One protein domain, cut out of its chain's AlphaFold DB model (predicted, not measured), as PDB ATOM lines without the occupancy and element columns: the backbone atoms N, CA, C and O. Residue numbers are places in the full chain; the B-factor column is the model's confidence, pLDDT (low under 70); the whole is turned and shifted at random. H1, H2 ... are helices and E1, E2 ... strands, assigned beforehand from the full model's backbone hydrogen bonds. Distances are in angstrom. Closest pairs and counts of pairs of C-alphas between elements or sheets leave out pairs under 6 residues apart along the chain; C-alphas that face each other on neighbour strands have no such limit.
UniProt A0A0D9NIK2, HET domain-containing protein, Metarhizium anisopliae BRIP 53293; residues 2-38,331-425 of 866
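This is residues 2 to 38 and 331 to 425 of the 866 residues of the protein "HET domain-containing protein" of Metarhizium anisopliae BRIP 53293 (UniProt A0A0D9NIK2). A small cluster of short helices surrounds H6, which lies in the middle; H2 crosses H6 on one side, while H4, H3 and H7 lie on the other. A short ladder of two strands, E1 and E2, packs beside H6 through E2, and a tail of residues 410 to 425 reaches away from the cluster and ends in H8. The printed part has 132 residues with eight named helices and two named strands in the order H1 H2 E1 H3 H4 E2 H5 H6 H7 H8; the sheet E1 - E2 is antiparallel and the class is mostly helix. The whole is compact, with a radius of gyration of the C-alphas of 15.2 A and spans of 51 by 40 by 28 A.

H1, residues 12 to 19, is close to but not clearly touching H2, residues 23 to 33; their closest C-alphas, of Ala 16 and Ile 23, are 6.0 A apart. E1, residues 34 to 36, is the antiparallel neighbour of E2, residues 359 to 361, at 136 degrees, with N 35 and O 360 3.0 A apart and N 360 and O 35 2.8 A apart, within hydrogen-bond range. H3, residues 331 to 337, and H4, residues 346 to 355, form a helical hairpin at a shallow tilt of 14 degrees, closest at the C-alphas of Val 333 and Val 351, 6.2 A. H5, residues 363 to 368, only just touches H2, with 3 pairs of C-alphas within 8 A, closest at Asn 33 and Glu 365, 6.8 A. H6, residues 373 to 383, is the hub: it touches H2, about perpendicular at 77 degrees, closest at the C-alphas of Met 27 and Thr 379, 5.8 A. H7, residues 402 to 409, touches H6 at a steep tilt of 40 degrees, closest at the C-alphas of Ser 374 and Val 402, 5.9 A. H7 also touches H3, closest at the C-alphas of Ser 334 and Ser 403, 5.3 A. H8, residues 422 to 425, touches no helix. Every O i to N i+4 pair is within hydrogen-bond range in H1, H3, H4, H5, H6 and H7, against 5 of 7 in H2; H8 is too short for such a pair.

H1 begins at C-alpha 12 (125.558, 124.995, 163.271). H2 is 16.2 A long, H6 15.0 A and H4 14.2 A; H1 is 10.8 A, H7 10.2 A, and E1 and E2 are each 7.0 A. H8 ends at C-alpha 425 (99.739, 131.837, 149.121).

The farthest C-alphas, of Glu 2 and Ile 418, are 52.0 A apart. Residues 39 to 330 are not printed, and C-alphas 38 and 331 are 25.5 A apart across the cut. The links H6 to H7 and H7 to H8 are long. Residues 2 to 6 and 390 to 395 have pLDDT under 70.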
ATOM      1  N   GLU A   2     134.402 106.253 156.219       28.59
ATOM      2  CA  GLU A   2     133.380 106.726 157.157       28.59
ATOM      3  C   GLU A   2     132.028 106.842 156.433       28.59
ATOM      4  O   GLU A   2     131.978 106.784 155.199       28.59
ATOM      5  N   SER A   3     130.927 106.907 157.180       32.53
ATOM      6  CA  SER A   3     129.584 106.898 156.599       32.53
ATOM      7  C   SER A   3     129.325 108.159 155.774       32.53
ATOM      8  O   SER A   3     129.519 109.280 156.230       32.53
ATOM      9  N   ASN A   4     128.810 107.970 154.556       42.53
ATOM     10  CA  ASN A   4     128.310 109.047 153.697       42.53
ATOM     11  C   ASN A   4     126.897 109.491 154.137       42.53
ATOM     12  O   ASN A   4     125.992 109.628 153.311       42.53
ATOM     13  N   ASP A   5     126.701 109.638 155.449       50.62
ATOM     14  CA  ASP A   5     125.523 110.264 156.038       50.62
ATOM     15  C   ASP A   5     125.718 111.783 156.024       50.62
ATOM     16  O   ASP A   5     126.795 112.298 156.328       50.62
ATOM     17  N   GLY A   6     124.675 112.511 155.622       66.81
ATOM     18  CA  GLY A   6     124.716 113.972 155.565       66.81
ATOM     19  C   GLY A   6     124.734 114.597 156.960       66.81
ATOM     20  O   GLY A   6     124.145 114.054 157.889       66.81
ATOM     21  N   ASP A   7     125.326 115.785 157.079       88.75
ATOM     22  CA  ASP A   7     125.499 116.544 158.325       88.75
ATOM     23  C   ASP A   7     124.204 117.204 158.845       88.75
ATOM     24  O   ASP A   7     124.199 118.362 159.261       88.75
ATOM     25  N   SER A   8     123.076 116.491 158.772       85.31
ATOM     26  CA  SER A   8     121.735 116.956 159.171       85.31
ATOM     27  C   SER A   8     121.427 116.749 160.658       85.31
ATOM     28  O   SER A   8     120.495 117.358 161.173       85.31
ATOM     29  N   ASP A   9     122.211 115.919 161.342       88.62
ATOM     30  CA  ASP A   9     122.235 115.752 162.799       88.62
ATOM     31  C   ASP A   9     123.116 116.801 163.504       88.62
ATOM     32  O   ASP A   9     122.881 117.126 164.667       88.62
ATOM     33  N   LYS A  10     124.112 117.353 162.799       92.44
ATOM     34  CA  LYS A  10     125.086 118.304 163.354       92.44
ATOM     35  C   LYS A  10     124.494 119.697 163.542       92.44
ATOM     36  O   LYS A  10     123.804 120.240 162.676       92.44
ATOM     37  N   SER A  11     124.833 120.314 164.669       93.06
ATOM     38  CA  SER A  11     124.488 121.706 164.941       93.06
ATOM     39  C   SER A  11     125.327 122.684 164.112       93.06
ATOM     40  O   SER A  11     126.446 122.380 163.685       93.06
ATOM     41  N   LEU A  12     124.822 123.909 163.933       89.00
ATOM     42  CA  LEU A  12     125.558 124.995 163.271       89.00
ATOM     43  C   LEU A  12     126.957 125.214 163.884       89.00
ATOM     44  O   LEU A  12     127.914 125.486 163.161       89.00
ATOM     45  N   LEU A  13     127.102 125.054 165.204       88.94
ATOM     46  CA  LEU A  13     128.385 125.172 165.901       88.94
ATOM     47  C   LEU A  13     129.396 124.102 165.483       88.94
ATOM     48  O   LEU A  13     130.583 124.392 165.345       88.94
ATOM     49  N   GLU A  14     128.943 122.863 165.317       93.25
ATOM     50  CA  GLU A  14     129.798 121.731 164.965       93.25
ATOM     51  C   GLU A  14     130.243 121.814 163.508       93.25
ATOM     52  O   GLU A  14     131.418 121.591 163.227       93.25
ATOM     53  N   ILE A  15     129.353 122.238 162.604       91.44
ATOM     54  CA  ILE A  15     129.702 122.482 161.198       91.44
ATOM     55  C   ILE A  15     130.736 123.620 161.095       91.44
ATOM     56  O   ILE A  15     131.761 123.453 160.431       91.44
ATOM     57  N   ALA A  16     130.530 124.742 161.799       88.62
ATOM     58  CA  ALA A  16     131.481 125.860 161.822       88.62
ATOM     59  C   ALA A  16     132.860 125.453 162.374       88.62
ATOM     60  O   ALA A  16     133.892 125.778 161.786       88.62
ATOM     61  N   ARG A  17     132.888 124.700 163.485       91.12
ATOM     62  CA  ARG A  17     134.127 124.190 164.098       91.12
ATOM     63  C   ARG A  17     134.860 123.207 163.191       91.12
ATOM     64  O   ARG A  17     136.062 123.355 163.011       91.12
ATOM     65  N   TYR A  18     134.145 122.250 162.599       90.69
ATOM     66  CA  TYR A  18     134.715 121.248 161.695       90.69
ATOM     67  C   TYR A  18     135.321 121.877 160.430       90.69
ATOM     68  O   TYR A  18     136.340 121.404 159.936       90.69
ATOM     69  N   ARG A  19     134.738 122.976 159.930       88.06
ATOM     70  CA  ARG A  19     135.245 123.718 158.762       88.06
ATOM     71  C   ARG A  19     136.233 124.843 159.095       88.06
ATOM     72  O   ARG A  19     136.763 125.455 158.173       88.06
ATOM     73  N   GLY A  20     136.460 125.155 160.372       88.38
ATOM     74  CA  GLY A  20     137.348 126.243 160.804       88.38
ATOM     75  C   GLY A  20     136.908 127.656 160.383       88.38
ATOM     76  O   GLY A  20     137.724 128.575 160.404       88.38
ATOM     77  N   ALA A  21     135.643 127.850 159.997       88.94
ATOM     78  CA  ALA A  21     135.142 129.079 159.374       88.94
ATOM     79  C   ALA A  21     133.767 129.490 159.926       88.94
ATOM     80  O   ALA A  21     132.975 128.642 160.341       88.94
ATOM     81  N   SER A  22     133.457 130.794 159.910       87.81
ATOM     82  CA  SER A  22     132.133 131.278 160.320       87.81
ATOM     83  C   SER A  22     131.054 130.884 159.305       87.81
ATOM     84  O   SER A  22     131.312 130.746 158.105       87.81
ATOM     85  N   ILE A  23     129.818 130.718 159.787       88.19
ATOM     86  CA  ILE A  23     128.672 130.306 158.961       88.19
ATOM     87  C   ILE A  23     128.433 131.287 157.802       88.19
ATOM     88  O   ILE A  23     128.090 130.854 156.705       88.19
ATOM     89  N   VAL A  24     128.698 132.587 158.007       87.31
ATOM     90  CA  VAL A  24     128.700 133.603 156.937       87.31
ATOM     91  C   VAL A  24     129.620 133.185 155.793       87.31
ATOM     92  O   VAL A  24     129.176 133.095 154.652       87.31
ATOM     93  N   SER A  25     130.891 132.914 156.098       90.19
ATOM     94  CA  SER A  25     131.918 132.609 155.099       90.19
ATOM     95  C   SER A  25     131.556 131.363 154.287       90.19
ATOM     96  O   SER A  25     131.576 131.390 153.058       90.19
ATOM     97  N   LEU A  26     131.108 130.303 154.971       92.62
ATOM     98  CA  LEU A  26     130.675 129.056 154.337       92.62
ATOM     99  C   LEU A  26     129.480 129.271 153.400       92.62
ATOM    100  O   LEU A  26     129.504 128.808 152.265       92.62
ATOM    101  N   MET A  27     128.458 130.018 153.822       94.25
ATOM    102  CA  MET A  27     127.288 130.295 152.978       94.25
ATOM    103  C   MET A  27     127.616 131.206 151.779       94.25
ATOM    104  O   MET A  27     126.989 131.088 150.725       94.25
ATOM    105  N   LEU A  28     128.612 132.093 151.907       93.38
ATOM    106  CA  LEU A  28     129.095 132.938 150.807       93.38
ATOM    107  C   LEU A  28     129.934 132.170 149.778       93.38
ATOM    108  O   LEU A  28     129.855 132.501 148.595       93.38
ATOM    109  N   ASP A  29     130.695 131.155 150.192       94.62
ATOM    110  CA  ASP A  29     131.361 130.229 149.266       94.62
ATOM    111  C   ASP A  29     130.340 129.304 148.585       94.62
ATOM    112  O   ASP A  29     130.299 129.210 147.358       94.62
ATOM    113  N   ILE A  30     129.416 128.719 149.357       96.38
ATOM    114  CA  ILE A  30     128.338 127.870 148.831       96.38
ATOM    115  C   ILE A  30     127.516 128.609 147.760       96.38
ATOM    116  O   ILE A  30     127.206 128.002 146.734       96.38
ATOM    117  N   GLN A  31     127.217 129.909 147.916       95.75
ATOM    118  CA  GLN A  31     126.456 130.642 146.890       95.75
ATOM    119  C   GLN A  31     127.203 130.856 145.559       95.75
ATOM    120  O   GLN A  31     126.553 131.256 144.596       95.75
ATOM    121  N   GLN A  32     128.522 130.636 145.466       95.12
ATOM    122  CA  GLN A  32     129.229 130.755 144.177       95.12
ATOM    123  C   GLN A  32     128.812 129.637 143.209       95.12
ATOM    124  O   GLN A  32     128.697 129.860 142.009       95.12
ATOM    125  N   ASN A  33     128.476 128.465 143.754       94.12
ATOM    126  CA  ASN A  33     128.025 127.259 143.050       94.12
ATOM    127  C   ASN A  33     126.530 127.362 142.648       94.12
ATOM    128  O   ASN A  33     125.786 126.384 142.725       94.12
ATOM    129  N   GLN A  34     126.035 128.562 142.321       92.62
ATOM    130  CA  GLN A  34     124.623 128.816 142.007       92.62
ATOM    131  C   GLN A  34     124.272 128.440 140.566       92.62
ATOM    132  O   GLN A  34     124.900 128.904 139.618       92.62
ATOM    133  N   LEU A  35     123.177 127.697 140.399       88.62
ATOM    134  CA  LEU A  35     122.614 127.344 139.097       88.62
ATOM    135  C   LEU A  35     121.172 127.849 138.979       88.62
ATOM    136  O   LEU A  35     120.407 127.803 139.943       88.62
ATOM    137  N   GLN A  36     120.759 128.272 137.783       84.81
ATOM    138  CA  GLN A  36     119.338 128.478 137.481       84.81
ATOM    139  C   GLN A  36     118.726 127.153 137.017       84.81
ATOM    140  O   GLN A  36     119.219 126.527 136.077       84.81
ATOM    141  N   GLN A  37     117.646 126.715 137.664       80.94
ATOM    142  CA  GLN A  37     116.900 125.537 137.238       80.94
ATOM    143  C   GLN A  37     116.279 125.801 135.867       80.94
ATOM    144  O   GLN A  37     115.482 126.714 135.688       80.94
ATOM    145  N   THR A  38     116.622 124.951 134.907       77.81
ATOM    146  CA  THR A  38     116.046 124.938 133.562       77.81
ATOM    147  C   THR A  38     115.538 123.529 133.292       77.81
ATOM    148  O   THR A  38     116.223 122.677 132.732       77.81
ATOM    149  N   VAL A 331     109.048 122.731 157.451       91.94
ATOM    150  CA  VAL A 331     108.458 121.404 157.647       91.94
ATOM    151  C   VAL A 331     108.845 120.493 156.489       91.94
ATOM    152  O   VAL A 331     109.336 119.401 156.736       91.94
ATOM    153  N   ILE A 332     108.760 120.994 155.250       93.62
ATOM    154  CA  ILE A 332     109.259 120.308 154.046       93.62
ATOM    155  C   ILE A 332     110.733 119.911 154.218       93.62
ATOM    156  O   ILE A 332     111.086 118.764 153.967       93.62
ATOM    157  N   VAL A 333     111.584 120.831 154.687       93.81
ATOM    158  CA  VAL A 333     113.005 120.551 154.949       93.81
ATOM    159  C   VAL A 333     113.161 119.453 156.006       93.81
ATOM    160  O   VAL A 333     113.801 118.439 155.743       93.81
ATOM    161  N   SER A 334     112.532 119.600 157.178       91.69
ATOM    162  CA  SER A 334     112.705 118.641 158.279       91.69
ATOM    163  C   SER A 334     112.113 117.255 157.991       91.69
ATOM    164  O   SER A 334     112.641 116.254 158.467       91.69
ATOM    165  N   ASP A 335     111.033 117.168 157.214       91.25
ATOM    166  CA  ASP A 335     110.426 115.889 156.837       91.25
ATOM    167  C   ASP A 335     111.218 115.188 155.718       91.25
ATOM    168  O   ASP A 335     111.182 113.963 155.633       91.25
ATOM    169  N   VAL A 336     111.978 115.928 154.902       92.56
ATOM    170  CA  VAL A 336     112.937 115.371 153.927       92.56
ATOM    171  C   VAL A 336     114.260 114.968 154.594       92.56
ATOM    172  O   VAL A 336     114.836 113.943 154.232       92.56
ATOM    173  N   GLU A 337     114.729 115.712 155.601       90.81
ATOM    174  CA  GLU A 337     115.917 115.362 156.401       90.81
ATOM    175  C   GLU A 337     115.729 114.080 157.226       90.81
ATOM    176  O   GLU A 337     116.655 113.280 157.330       90.81
ATOM    177  N   LYS A 338     114.528 113.834 157.763       88.75
ATOM    178  CA  LYS A 338     114.201 112.596 158.502       88.75
ATOM    179  C   LYS A 338     114.059 111.355 157.617       88.75
ATOM    180  O   LYS A 338     113.878 110.259 158.142       88.75
ATOM    181  N   ARG A 339     114.062 111.514 156.291       90.38
ATOM    182  CA  ARG A 339     113.793 110.431 155.342       90.38
ATOM    183  C   ARG A 339     115.067 109.817 154.776       90.38
ATOM    184  O   ARG A 339     116.073 110.492 154.529       90.38
ATOM    185  N   GLU A 340     114.966 108.518 154.523       90.31
ATOM    186  CA  GLU A 340     115.978 107.684 153.891       90.31
ATOM    187  C   GLU A 340     116.245 108.171 152.460       90.31
ATOM    188  O   GLU A 340     115.325 108.367 151.652       90.31
ATOM    189  N   VAL A 341     117.521 108.349 152.128       88.81
ATOM    190  CA  VAL A 341     117.971 108.804 150.813       88.81
ATOM    191  C   VAL A 341     119.298 108.126 150.480       88.81
ATOM    192  O   VAL A 341     120.125 107.926 151.362       88.81
ATOM    193  N   LYS A 342     119.508 107.728 149.218       85.69
ATOM    194  CA  LYS A 342     120.730 106.994 148.833       85.69
ATOM    195  C   LYS A 342     121.956 107.906 148.695       85.69
ATOM    196  O   LYS A 342     123.083 107.446 148.850       85.69
ATOM    197  N   PHE A 343     121.728 109.178 148.386       85.75
ATOM    198  CA  PHE A 343     122.754 110.204 148.260       85.75
ATOM    199  C   PHE A 343     122.256 111.444 149.018       85.75
ATOM    200  O   PHE A 343     121.213 111.974 148.632       85.75
ATOM    201  N   PRO A 344     122.934 111.924 150.081       89.31
ATOM    202  CA  PRO A 344     122.436 113.044 150.892       89.31
ATOM    203  C   PRO A 344     122.092 114.301 150.079       89.31
ATOM    204  O   PRO A 344     121.096 114.969 150.355       89.31
ATOM    205  N   TRP A 345     122.861 114.567 149.022       90.25
ATOM    206  CA  TRP A 345     122.677 115.685 148.094       90.25
ATOM    207  C   TRP A 345     121.332 115.689 147.341       90.25
ATOM    208  O   TRP A 345     120.844 116.769 146.997       90.25
ATOM    209  N   ASP A 346     120.671 114.535 147.159       89.38
ATOM    210  CA  ASP A 346     119.317 114.460 146.573       89.38
ATOM    211  C   ASP A 346     118.305 115.306 147.376       89.38
ATOM    212  O   ASP A 346     117.340 115.824 146.806       89.38
ATOM    213  N   ARG A 347     118.527 115.492 148.692       92.44
ATOM    214  CA  ARG A 347     117.656 116.298 149.569       92.44
ATOM    215  C   ARG A 347     117.473 117.722 149.042       92.44
ATOM    216  O   ARG A 347     116.362 118.242 149.117       92.44
ATOM    217  N   LEU A 348     118.515 118.330 148.462       92.69
ATOM    218  CA  LEU A 348     118.433 119.677 147.886       92.69
ATOM    219  C   LEU A 348     117.472 119.713 146.689       92.69
ATOM    220  O   LEU A 348     116.593 120.569 146.637       92.69
ATOM    221  N   ALA A 349     117.577 118.754 145.764       90.06
ATOM    222  CA  ALA A 349     116.674 118.663 144.616       90.06
ATOM    223  C   ALA A 349     115.216 118.427 145.056       90.06
ATOM    224  O   ALA A 349     114.309 119.123 144.596       90.06
ATOM    225  N   ILE A 350     115.007 117.503 146.000       92.69
ATOM    226  CA  ILE A 350     113.693 117.151 146.557       92.69
ATOM    227  C   ILE A 350     113.027 118.369 147.218       92.69
ATOM    228  O   ILE A 350     111.894 118.711 146.875       92.69
ATOM    229  N   VAL A 351     113.728 119.067 148.123       94.12
ATOM    230  CA  VAL A 351     113.198 120.283 148.768       94.12
ATOM    231  C   VAL A 351     112.938 121.374 147.734       94.12
ATOM    232  O   VAL A 351     111.867 121.973 147.752       94.12
ATOM    233  N   ALA A 352     113.860 121.623 146.803       92.44
ATOM    234  CA  ALA A 352     113.727 122.708 145.833       92.44
ATOM    235  C   ALA A 352     112.568 122.510 144.837       92.44
ATOM    236  O   ALA A 352     111.922 123.479 144.422       92.44
ATOM    237  N   ASN A 353     112.249 121.261 144.497       91.31
ATOM    238  CA  ASN A 353     111.076 120.914 143.697       91.31
ATOM    239  C   ASN A 353     109.778 121.065 144.513       91.31
ATOM    240  O   ASN A 353     108.844 121.731 144.066       91.31
ATOM    241  N   CYS A 354     109.729 120.550 145.749       91.81
ATOM    242  CA  CYS A 354     108.589 120.751 146.656       91.81
ATOM    243  C   CYS A 354     108.309 122.241 146.921       91.81
ATOM    244  O   CYS A 354     107.169 122.703 146.800       91.81
ATOM    245  N   CYS A 355     109.348 123.022 147.204       92.25
ATOM    246  CA  CYS A 355     109.265 124.447 147.506       92.25
ATOM    247  C   CYS A 355     109.066 125.350 146.277       92.25
ATOM    248  O   CYS A 355     108.768 126.525 146.481       92.25
ATOM    249  N   GLN A 356     109.155 124.843 145.038       90.88
ATOM    250  CA  GLN A 356     109.186 125.662 143.811       90.88
ATOM    251  C   GLN A 356     110.211 126.798 143.905       90.88
ATOM    252  O   GLN A 356     109.897 127.985 143.987       90.88
ATOM    253  N   TYR A 357     111.465 126.374 143.986       92.50
ATOM    254  CA  TYR A 357     112.640 127.215 143.847       92.50
ATOM    255  C   TYR A 357     113.125 127.193 142.392       92.50
ATOM    256  O   TYR A 357     113.236 126.095 141.841       92.50
ATOM    257  N   PRO A 358     113.492 128.332 141.783       90.00
ATOM    258  CA  PRO A 358     114.271 128.357 140.550       90.00
ATOM    259  C   PRO A 358     115.781 128.339 140.792       90.00
ATOM    260  O   PRO A 358     116.507 127.758 139.994       90.00
ATOM    261  N   VAL A 359     116.285 128.894 141.900       91.50
ATOM    262  CA  VAL A 359     117.722 128.826 142.194       91.50
ATOM    263  C   VAL A 359     118.048 127.441 142.754       91.50
ATOM    264  O   VAL A 359     117.390 126.951 143.679       91.50
ATOM    265  N   ARG A 360     119.049 126.794 142.166       92.06
ATOM    266  CA  ARG A 360     119.691 125.550 142.606       92.06
ATOM    267  C   ARG A 360     121.114 125.853 143.064       92.06
ATOM    268  O   ARG A 360     121.647 126.935 142.831       92.06
ATOM    269  N   LEU A 361     121.726 124.845 143.666       92.81
ATOM    270  CA  LEU A 361     123.165 124.773 143.855       92.81
ATOM    271  C   LEU A 361     123.709 123.593 143.041       92.81
ATOM    272  O   LEU A 361     122.999 122.594 142.877       92.81
ATOM    273  N   ASP A 362     124.938 123.695 142.543       89.88
ATOM    274  CA  ASP A 362     125.615 122.575 141.897       89.88
ATOM    275  C   ASP A 362     126.028 121.535 142.949       89.88
ATOM    276  O   ASP A 362     126.970 121.713 143.719       89.88
ATOM    277  N   ILE A 363     125.285 120.429 142.991       87.81
ATOM    278  CA  ILE A 363     125.524 119.337 143.937       87.81
ATOM    279  C   ILE A 363     126.798 118.536 143.641       87.81
ATOM    280  O   ILE A 363     127.238 117.783 144.503       87.81
ATOM    281  N   GLN A 364     127.371 118.648 142.439       83.31
ATOM    282  CA  GLN A 364     128.625 117.989 142.082       83.31
ATOM    283  C   GLN A 364     129.808 118.846 142.525       83.31
ATOM    284  O   GLN A 364     130.689 118.337 143.211       83.31
ATOM    285  N   GLU A 365     129.799 120.143 142.208       88.50
ATOM    286  CA  GLU A 365     130.844 121.083 142.629       88.50
ATOM    287  C   GLU A 365     130.894 121.205 144.160       88.50
ATOM    288  O   GLU A 365     131.969 121.119 144.756       88.50
ATOM    289  N   LEU A 366     129.733 121.297 144.823       90.94
ATOM    290  CA  LEU A 366     129.659 121.299 146.286       90.94
ATOM    291  C   LEU A 366     130.150 119.985 146.906       90.94
ATOM    292  O   LEU A 366     130.862 120.030 147.905       90.94
ATOM    293  N   ALA A 367     129.833 118.825 146.319       87.81
ATOM    294  CA  ALA A 367     130.349 117.546 146.808       87.81
ATOM    295  C   ALA A 367     131.871 117.414 146.613       87.81
ATOM    296  O   ALA A 367     132.545 116.880 147.490       87.81
ATOM    297  N   GLN A 368     132.421 117.926 145.505       87.44
ATOM    298  CA  GLN A 368     133.869 117.963 145.248       87.44
ATOM    299  C   GLN A 368     134.612 118.912 146.203       87.44
ATOM    300  O   GLN A 368     135.711 118.595 146.644       87.44
ATOM    301  N   LYS A 369     133.996 120.044 146.571       89.19
ATOM    302  CA  LYS A 369     134.476 120.972 147.616       89.19
ATOM    303  C   LYS A 369     134.179 120.485 149.045       89.19
ATOM    304  O   LYS A 369     134.344 121.245 149.997       89.19
ATOM    305  N   GLU A 370     133.694 119.250 149.192       89.06
ATOM    306  CA  GLU A 370     133.251 118.630 150.446       89.06
ATOM    307  C   GLU A 370     132.257 119.477 151.262       89.06
ATOM    308  O   GLU A 370     132.211 119.362 152.484       89.06
ATOM    309  N   GLN A 371     131.470 120.354 150.638       92.62
ATOM    310  CA  GLN A 371     130.659 121.338 151.353       92.62
ATOM    311  C   GLN A 371     129.554 120.712 152.224       92.62
ATOM    312  O   GLN A 371     129.092 119.594 152.003       92.62
ATOM    313  N   SER A 372     129.116 121.461 153.239       94.12
ATOM    314  CA  SER A 372     128.032 121.043 154.141       94.12
ATOM    315  C   SER A 372     126.702 120.920 153.387       94.12
ATOM    316  O   SER A 372     126.255 121.882 152.753       94.12
ATOM    317  N   VAL A 373     126.028 119.770 153.488       94.25
ATOM    318  CA  VAL A 373     124.708 119.548 152.865       94.25
ATOM    319  C   VAL A 373     123.659 120.386 153.594       94.25
ATOM    320  O   VAL A 373     122.822 121.033 152.961       94.25
ATOM    321  N   SER A 374     123.751 120.447 154.922       94.56
ATOM    322  CA  SER A 374     122.874 121.256 155.769       94.56
ATOM    323  C   SER A 374     123.024 122.760 155.507       94.56
ATOM    324  O   SER A 374     122.023 123.446 155.290       94.56
ATOM    325  N   LEU A 375     124.244 123.308 155.435       95.12
ATOM    326  CA  LEU A 375     124.418 124.724 155.073       95.12
ATOM    327  C   LEU A 375     124.068 125.000 153.610       95.12
ATOM    328  O   LEU A 375     123.596 126.096 153.306       95.12
ATOM    329  N   SER A 376     124.208 124.019 152.714       96.75
ATOM    330  CA  SER A 376     123.701 124.123 151.341       96.75
ATOM    331  C   SER A 376     122.175 124.231 151.309       96.75
ATOM    332  O   SER A 376     121.639 125.059 150.575       96.75
ATOM    333  N   MET A 377     121.466 123.493 152.170       96.44
ATOM    334  CA  MET A 377     120.012 123.613 152.331       96.44
ATOM    335  C   MET A 377     119.617 125.013 152.819       96.44
ATOM    336  O   MET A 377     118.769 125.666 152.210       96.44
ATOM    337  N   LEU A 378     120.273 125.514 153.873       95.44
ATOM    338  CA  LEU A 378     120.025 126.858 154.406       95.44
ATOM    339  C   LEU A 378     120.313 127.951 153.361       95.44
ATOM    340  O   LEU A 378     119.499 128.857 153.170       95.44
ATOM    341  N   THR A 379     121.437 127.836 152.651       96.56
ATOM    342  CA  THR A 379     121.855 128.765 151.591       96.56
ATOM    343  C   THR A 379     120.845 128.782 150.448       96.56
ATOM    344  O   THR A 379     120.365 129.849 150.074       96.56
ATOM    345  N   MET A 380     120.434 127.613 149.949       97.00
ATOM    346  CA  MET A 380     119.434 127.488 148.887       97.00
ATOM    347  C   MET A 380     118.074 128.088 149.284       97.00
ATOM    348  O   MET A 380     117.455 128.775 148.470       97.00
ATOM    349  N   CYS A 381     117.617 127.886 150.524       95.56
ATOM    350  CA  CYS A 381     116.388 128.502 151.034       95.56
ATOM    351  C   CYS A 381     116.468 130.041 151.026       95.56
ATOM    352  O   CYS A 381     115.560 130.703 150.517       95.56
ATOM    353  N   LEU A 382     117.566 130.623 151.529       94.62
ATOM    354  CA  LEU A 382     117.740 132.081 151.544       94.62
ATOM    355  C   LEU A 382     117.907 132.672 150.139       94.62
ATOM    356  O   LEU A 382     117.282 133.685 149.842       94.62
ATOM    357  N   LEU A 383     118.676 132.035 149.251       95.62
ATOM    358  CA  LEU A 383     118.838 132.468 147.854       95.62
ATOM    359  C   LEU A 383     117.512 132.485 147.087       95.62
ATOM    360  O   LEU A 383     117.261 133.366 146.267       95.62
ATOM    361  N   ASN A 384     116.607 131.560 147.402       95.06
ATOM    362  CA  ASN A 384     115.260 131.574 146.846       95.06
ATOM    363  C   ASN A 384     114.310 132.565 147.537       95.06
ATOM    364  O   ASN A 384     113.178 132.720 147.081       95.06
ATOM    365  N   GLY A 385     114.773 133.291 148.555       93.00
ATOM    366  CA  GLY A 385     114.065 134.400 149.187       93.00
ATOM    367  C   GLY A 385     113.182 134.019 150.374       93.00
ATOM    368  O   GLY A 385     112.305 134.809 150.719       93.00
ATOM    369  N   GLU A 386     113.372 132.851 150.996       93.06
ATOM    370  CA  GLU A 386     112.692 132.521 152.258       93.06
ATOM    371  C   GLU A 386     113.046 133.540 153.351       93.06
ATOM    372  O   GLU A 386     114.200 133.943 153.511       93.06
ATOM    373  N   ILE A 387     112.039 133.960 154.117       89.06
ATOM    374  CA  ILE A 387     112.157 135.091 155.042       89.06
ATOM    375  C   ILE A 387     112.376 134.580 156.467       89.06
ATOM    376  O   ILE A 387     111.578 133.795 156.989       89.06
ATOM    377  N   LEU A 388     113.447 135.053 157.110       85.50
ATOM    378  CA  LEU A 388     113.721 134.796 158.524       85.50
ATOM    379  C   LEU A 388     113.256 135.953 159.416       85.50
ATOM    380  O   LEU A 388     113.257 137.125 159.040       85.50
ATOM    381  N   TRP A 389     112.865 135.589 160.626       76.00
ATOM    382  CA  TRP A 389     112.393 136.432 161.704       76.00
ATOM    383  C   TRP A 389     113.572 136.862 162.584       76.00
ATOM    384  O   TRP A 389     114.211 136.035 163.220       76.00
ATOM    385  N   ASN A 390     113.839 138.165 162.674       66.00
ATOM    386  CA  ASN A 390     115.087 138.686 163.248       66.00
ATOM    387  C   ASN A 390     114.941 139.224 164.695       66.00
ATOM    388  O   ASN A 390     115.445 140.297 165.024       66.00
ATOM    389  N   LYS A 391     114.202 138.505 165.557       61.62
ATOM    390  CA  LYS A 391     114.146 138.789 167.010       61.62
ATOM    391  C   LYS A 391     115.278 138.053 167.723       61.62
ATOM    392  O   LYS A 391     115.615 136.935 167.352       61.62
ATOM    393  N   GLU A 392     115.755 138.646 168.814       54.81
ATOM    394  CA  GLU A 392     116.545 137.962 169.844       54.81
ATOM    395  C   GLU A 392     115.841 136.647 170.244       54.81
ATOM    396  O   GLU A 392     114.676 136.663 170.654       54.81
ATOM    397  N   ALA A 393     116.516 135.508 170.066       57.84
ATOM    398  CA  ALA A 393     115.969 134.194 170.388       57.84
ATOM    399  C   ALA A 393     116.231 133.830 171.858       57.84
ATOM    400  O   ALA A 393     117.306 134.094 172.394       57.84
ATOM    401  N   ASN A 394     115.270 133.158 172.494       51.59
ATOM    402  CA  ASN A 394     115.400 132.667 173.869       51.59
ATOM    403  C   ASN A 394     116.255 131.383 173.916       51.59
ATOM    404  O   ASN A 394     115.745 130.305 174.213       51.59
ATOM    405  N   GLY A 395     117.543 131.488 173.582       63.62
ATOM    406  CA  GLY A 395     118.496 130.376 173.604       63.62
ATOM    407  C   GLY A 395     119.640 130.534 172.601       63.62
ATOM    408  O   GLY A 395     119.607 131.391 171.720       63.62
ATOM    409  N   SER A 396     120.660 129.682 172.727       72.75
ATOM    410  CA  SER A 396     121.794 129.649 171.797       72.75
ATOM    411  C   SER A 396     121.407 128.939 170.495       72.75
ATOM    412  O   SER A 396     121.310 127.712 170.445       72.75
ATOM    413  N   LEU A 397     121.201 129.719 169.431       80.44
ATOM    414  CA  LEU A 397     120.864 129.218 168.089       80.44
ATOM    415  C   LEU A 397     121.979 128.364 167.460       80.44
ATOM    416  O   LEU A 397     121.710 127.571 166.566       80.44
ATOM    417  N   PHE A 398     123.214 128.490 167.952       79.44
ATOM    418  CA  PHE A 398     124.371 127.707 167.516       79.44
ATOM    419  C   PHE A 398     124.212 126.192 167.715       79.44
ATOM    420  O   PHE A 398     124.770 125.426 166.935       79.44
ATOM    421  N   HIS A 399     123.476 125.757 168.745       88.56
ATOM    422  CA  HIS A 399     123.280 124.333 169.055       88.56
ATOM    423  C   HIS A 399     122.111 123.692 168.294       88.56
ATOM    424  O   HIS A 399     121.828 122.518 168.502       88.56
ATOM    425  N   MET A 400     121.432 124.441 167.423       90.12
ATOM    426  CA  MET A 400     120.378 123.904 166.563       90.12
ATOM    427  C   MET A 400     120.972 123.300 165.288       90.12
ATOM    428  O   MET A 400     121.918 123.847 164.712       90.12
ATOM    429  N   THR A 401     120.361 122.218 164.811       92.75
ATOM    430  CA  THR A 401     120.497 121.752 163.421       92.75
ATOM    431  C   THR A 401     119.878 122.763 162.444       92.75
ATOM    432  O   THR A 401     119.142 123.675 162.841       92.75
ATOM    433  N   VAL A 402     120.121 122.617 161.137       91.38
ATOM    434  CA  VAL A 402     119.571 123.551 160.137       91.38
ATOM    435  C   VAL A 402     118.039 123.537 160.082       91.38
ATOM    436  O   VAL A 402     117.443 124.616 160.009       91.38
ATOM    437  N   SER A 403     117.363 122.384 160.180       92.31
ATOM    438  CA  SER A 403     115.891 122.385 160.190       92.31
ATOM    439  C   SER A 403     115.279 122.877 161.503       92.31
ATOM    440  O   SER A 403     114.177 123.425 161.486       92.31
ATOM    441  N   GLU A 404     115.982 122.782 162.633       91.00
ATOM    442  CA  GLU A 404     115.580 123.431 163.889       91.00
ATOM    443  C   GLU A 404     115.791 124.948 163.853       91.00
ATOM    444  O   GLU A 404     114.914 125.705 164.283       91.00
ATOM    445  N   PHE A 405     116.902 125.406 163.272       89.69
ATOM    446  CA  PHE A 405     117.150 126.819 163.011       89.69
ATOM    447  C   PHE A 405     116.065 127.395 162.090       89.69
ATOM    448  O   PHE A 405     115.425 128.380 162.448       89.69
ATOM    449  N   LEU A 406     115.757 126.740 160.965       90.56
ATOM    450  CA  LEU A 406     114.659 127.143 160.078       90.56
ATOM    451  C   LEU A 406     113.294 127.086 160.789       90.56
ATOM    452  O   LEU A 406     112.513 128.032 160.707       90.56
ATOM    453  N   ARG A 407     112.995 126.030 161.559       88.94
ATOM    454  CA  ARG A 407     111.729 125.917 162.310       88.94
ATOM    455  C   ARG A 407     111.581 127.009 163.368       88.94
ATOM    456  O   ARG A 407     110.464 127.487 163.589       88.94
ATOM    457  N   SER A 408     112.658 127.409 164.041       85.81
ATOM    458  CA  SER A 408     112.615 128.477 165.041       85.81
ATOM    459  C   SER A 408     112.552 129.859 164.379       85.81
ATOM    460  O   SER A 408     111.632 130.619 164.695       85.81
ATOM    461  N   GLN A 409     113.444 130.131 163.419       86.19
ATOM    462  CA  GLN A 409     113.686 131.452 162.833       86.19
ATOM    463  C   GLN A 409     112.868 131.789 161.584       86.19
ATOM    464  O   GLN A 409     112.870 132.950 161.206       86.19
ATOM    465  N   SER A 410     112.167 130.879 160.900       87.88
ATOM    466  CA  SER A 410     111.344 131.299 159.749       87.88
ATOM    467  C   SER A 410     110.220 132.256 160.150       87.88
ATOM    468  O   SER A 410     109.669 132.176 161.251       87.88
ATOM    469  N   PHE A 411     109.870 133.168 159.240       86.00
ATOM    470  CA  PHE A 411     108.846 134.182 159.466       86.00
ATOM    471  C   PHE A 411     107.450 133.562 159.654       86.00
ATOM    472  O   PHE A 411     107.014 132.702 158.887       86.00
ATOM    473  N   LYS A 412     106.757 134.004 160.711       84.19
ATOM    474  CA  LYS A 412     105.453 133.486 161.175       84.19
ATOM    475  C   LYS A 412     104.398 134.594 161.258       84.19
ATOM    476  O   LYS A 412     103.507 134.528 162.096       84.19
ATOM    477  N   GLY A 413     104.544 135.638 160.444       80.94
ATOM    478  CA  GLY A 413     103.650 136.800 160.395       80.94
ATOM    479  C   GLY A 413     103.067 137.054 159.007       80.94
ATOM    480  O   GLY A 413     102.825 138.208 158.668       80.94
ATOM    481  N   PHE A 414     102.929 136.021 158.171       84.81
ATOM    482  CA  PHE A 414     102.302 136.159 156.854       84.81
ATOM    483  C   PHE A 414     100.781 136.265 156.981       84.81
ATOM    484  O   PHE A 414     100.184 135.635 157.844       84.81
ATOM    485  N   TYR A 415     100.140 137.032 156.104       82.88
ATOM    486  CA  TYR A 415      98.684 137.134 156.060       82.88
ATOM    487  C   TYR A 415      98.235 136.956 154.617       82.88
ATOM    488  O   TYR A 415      98.448 137.824 153.774       82.88
ATOM    489  N   ALA A 416      97.650 135.795 154.333       85.62
ATOM    490  CA  ALA A 416      97.029 135.536 153.048       85.62
ATOM    491  C   ALA A 416      95.654 136.231 152.967       85.62
ATOM    492  O   ALA A 416      94.910 136.192 153.953       85.62
ATOM    493  N   PRO A 417      95.286 136.808 151.809       84.19
ATOM    494  CA  PRO A 417      93.949 137.330 151.535       84.19
ATOM    495  C   PRO A 417      92.841 136.315 151.825       84.19
ATOM    496  O   PRO A 417      93.012 135.109 151.613       84.19
ATOM    497  N   ILE A 418      91.681 136.786 152.275       76.88
ATOM    498  CA  ILE A 418      90.556 135.921 152.629       76.88
ATOM    499  C   ILE A 418      90.047 135.186 151.379       76.88
ATOM    500  O   ILE A 418      90.079 135.693 150.262       76.88
ATOM    501  N   GLY A 419      89.659 133.921 151.557       73.31
ATOM    502  CA  GLY A 419      89.347 133.000 150.458       73.31
ATOM    503  C   GLY A 419      90.576 132.344 149.810       73.31
ATOM    504  O   GLY A 419      90.438 131.285 149.198       73.31
ATOM    505  N   SER A 420      91.788 132.884 149.996       78.25
ATOM    506  CA  SER A 420      93.015 132.233 149.521       78.25
ATOM    507  C   SER A 420      93.365 131.004 150.360       78.25
ATOM    508  O   SER A 420      93.153 130.956 151.574       78.25
ATOM    509  N   ARG A 421      93.990 130.003 149.728       83.75
ATOM    510  CA  ARG A 421      94.600 128.866 150.437       83.75
ATOM    511  C   ARG A 421      95.865 129.349 151.149       83.75
ATOM    512  O   ARG A 421      96.934 129.354 150.544       83.75
ATOM    513  N   SER A 422      95.727 129.758 152.410       86.69
ATOM    514  CA  SER A 422      96.749 130.421 153.242       86.69
ATOM    515  C   SER A 422      98.186 129.948 153.001       86.69
ATOM    516  O   SER A 422      99.005 130.699 152.483       86.69
ATOM    517  N   LEU A 423      98.483 128.681 153.287       87.38
ATOM    518  CA  LEU A 423      99.827 128.116 153.142       87.38
ATOM    519  C   LEU A 423     100.328 128.089 151.686       87.38
ATOM    520  O   LEU A 423     101.528 128.206 151.450       87.38
ATOM    521  N   SER A 424      99.431 127.947 150.704       86.31
ATOM    522  CA  SER A 424      99.779 127.993 149.277       86.31
ATOM    523  C   SER A 424     100.119 129.412 148.818       86.31
ATOM    524  O   SER A 424     101.051 129.575 148.039       86.31
ATOM    525  N   PHE A 425      99.414 130.425 149.335       87.62
ATOM    526  CA  PHE A 425      99.739 131.837 149.121       87.62
ATOM    527  C   PHE A 425     101.068 132.193 149.806       87.62
ATOM    528  O   PHE A 425     101.990 132.661 149.146       87.62
TER     529      PHE A 425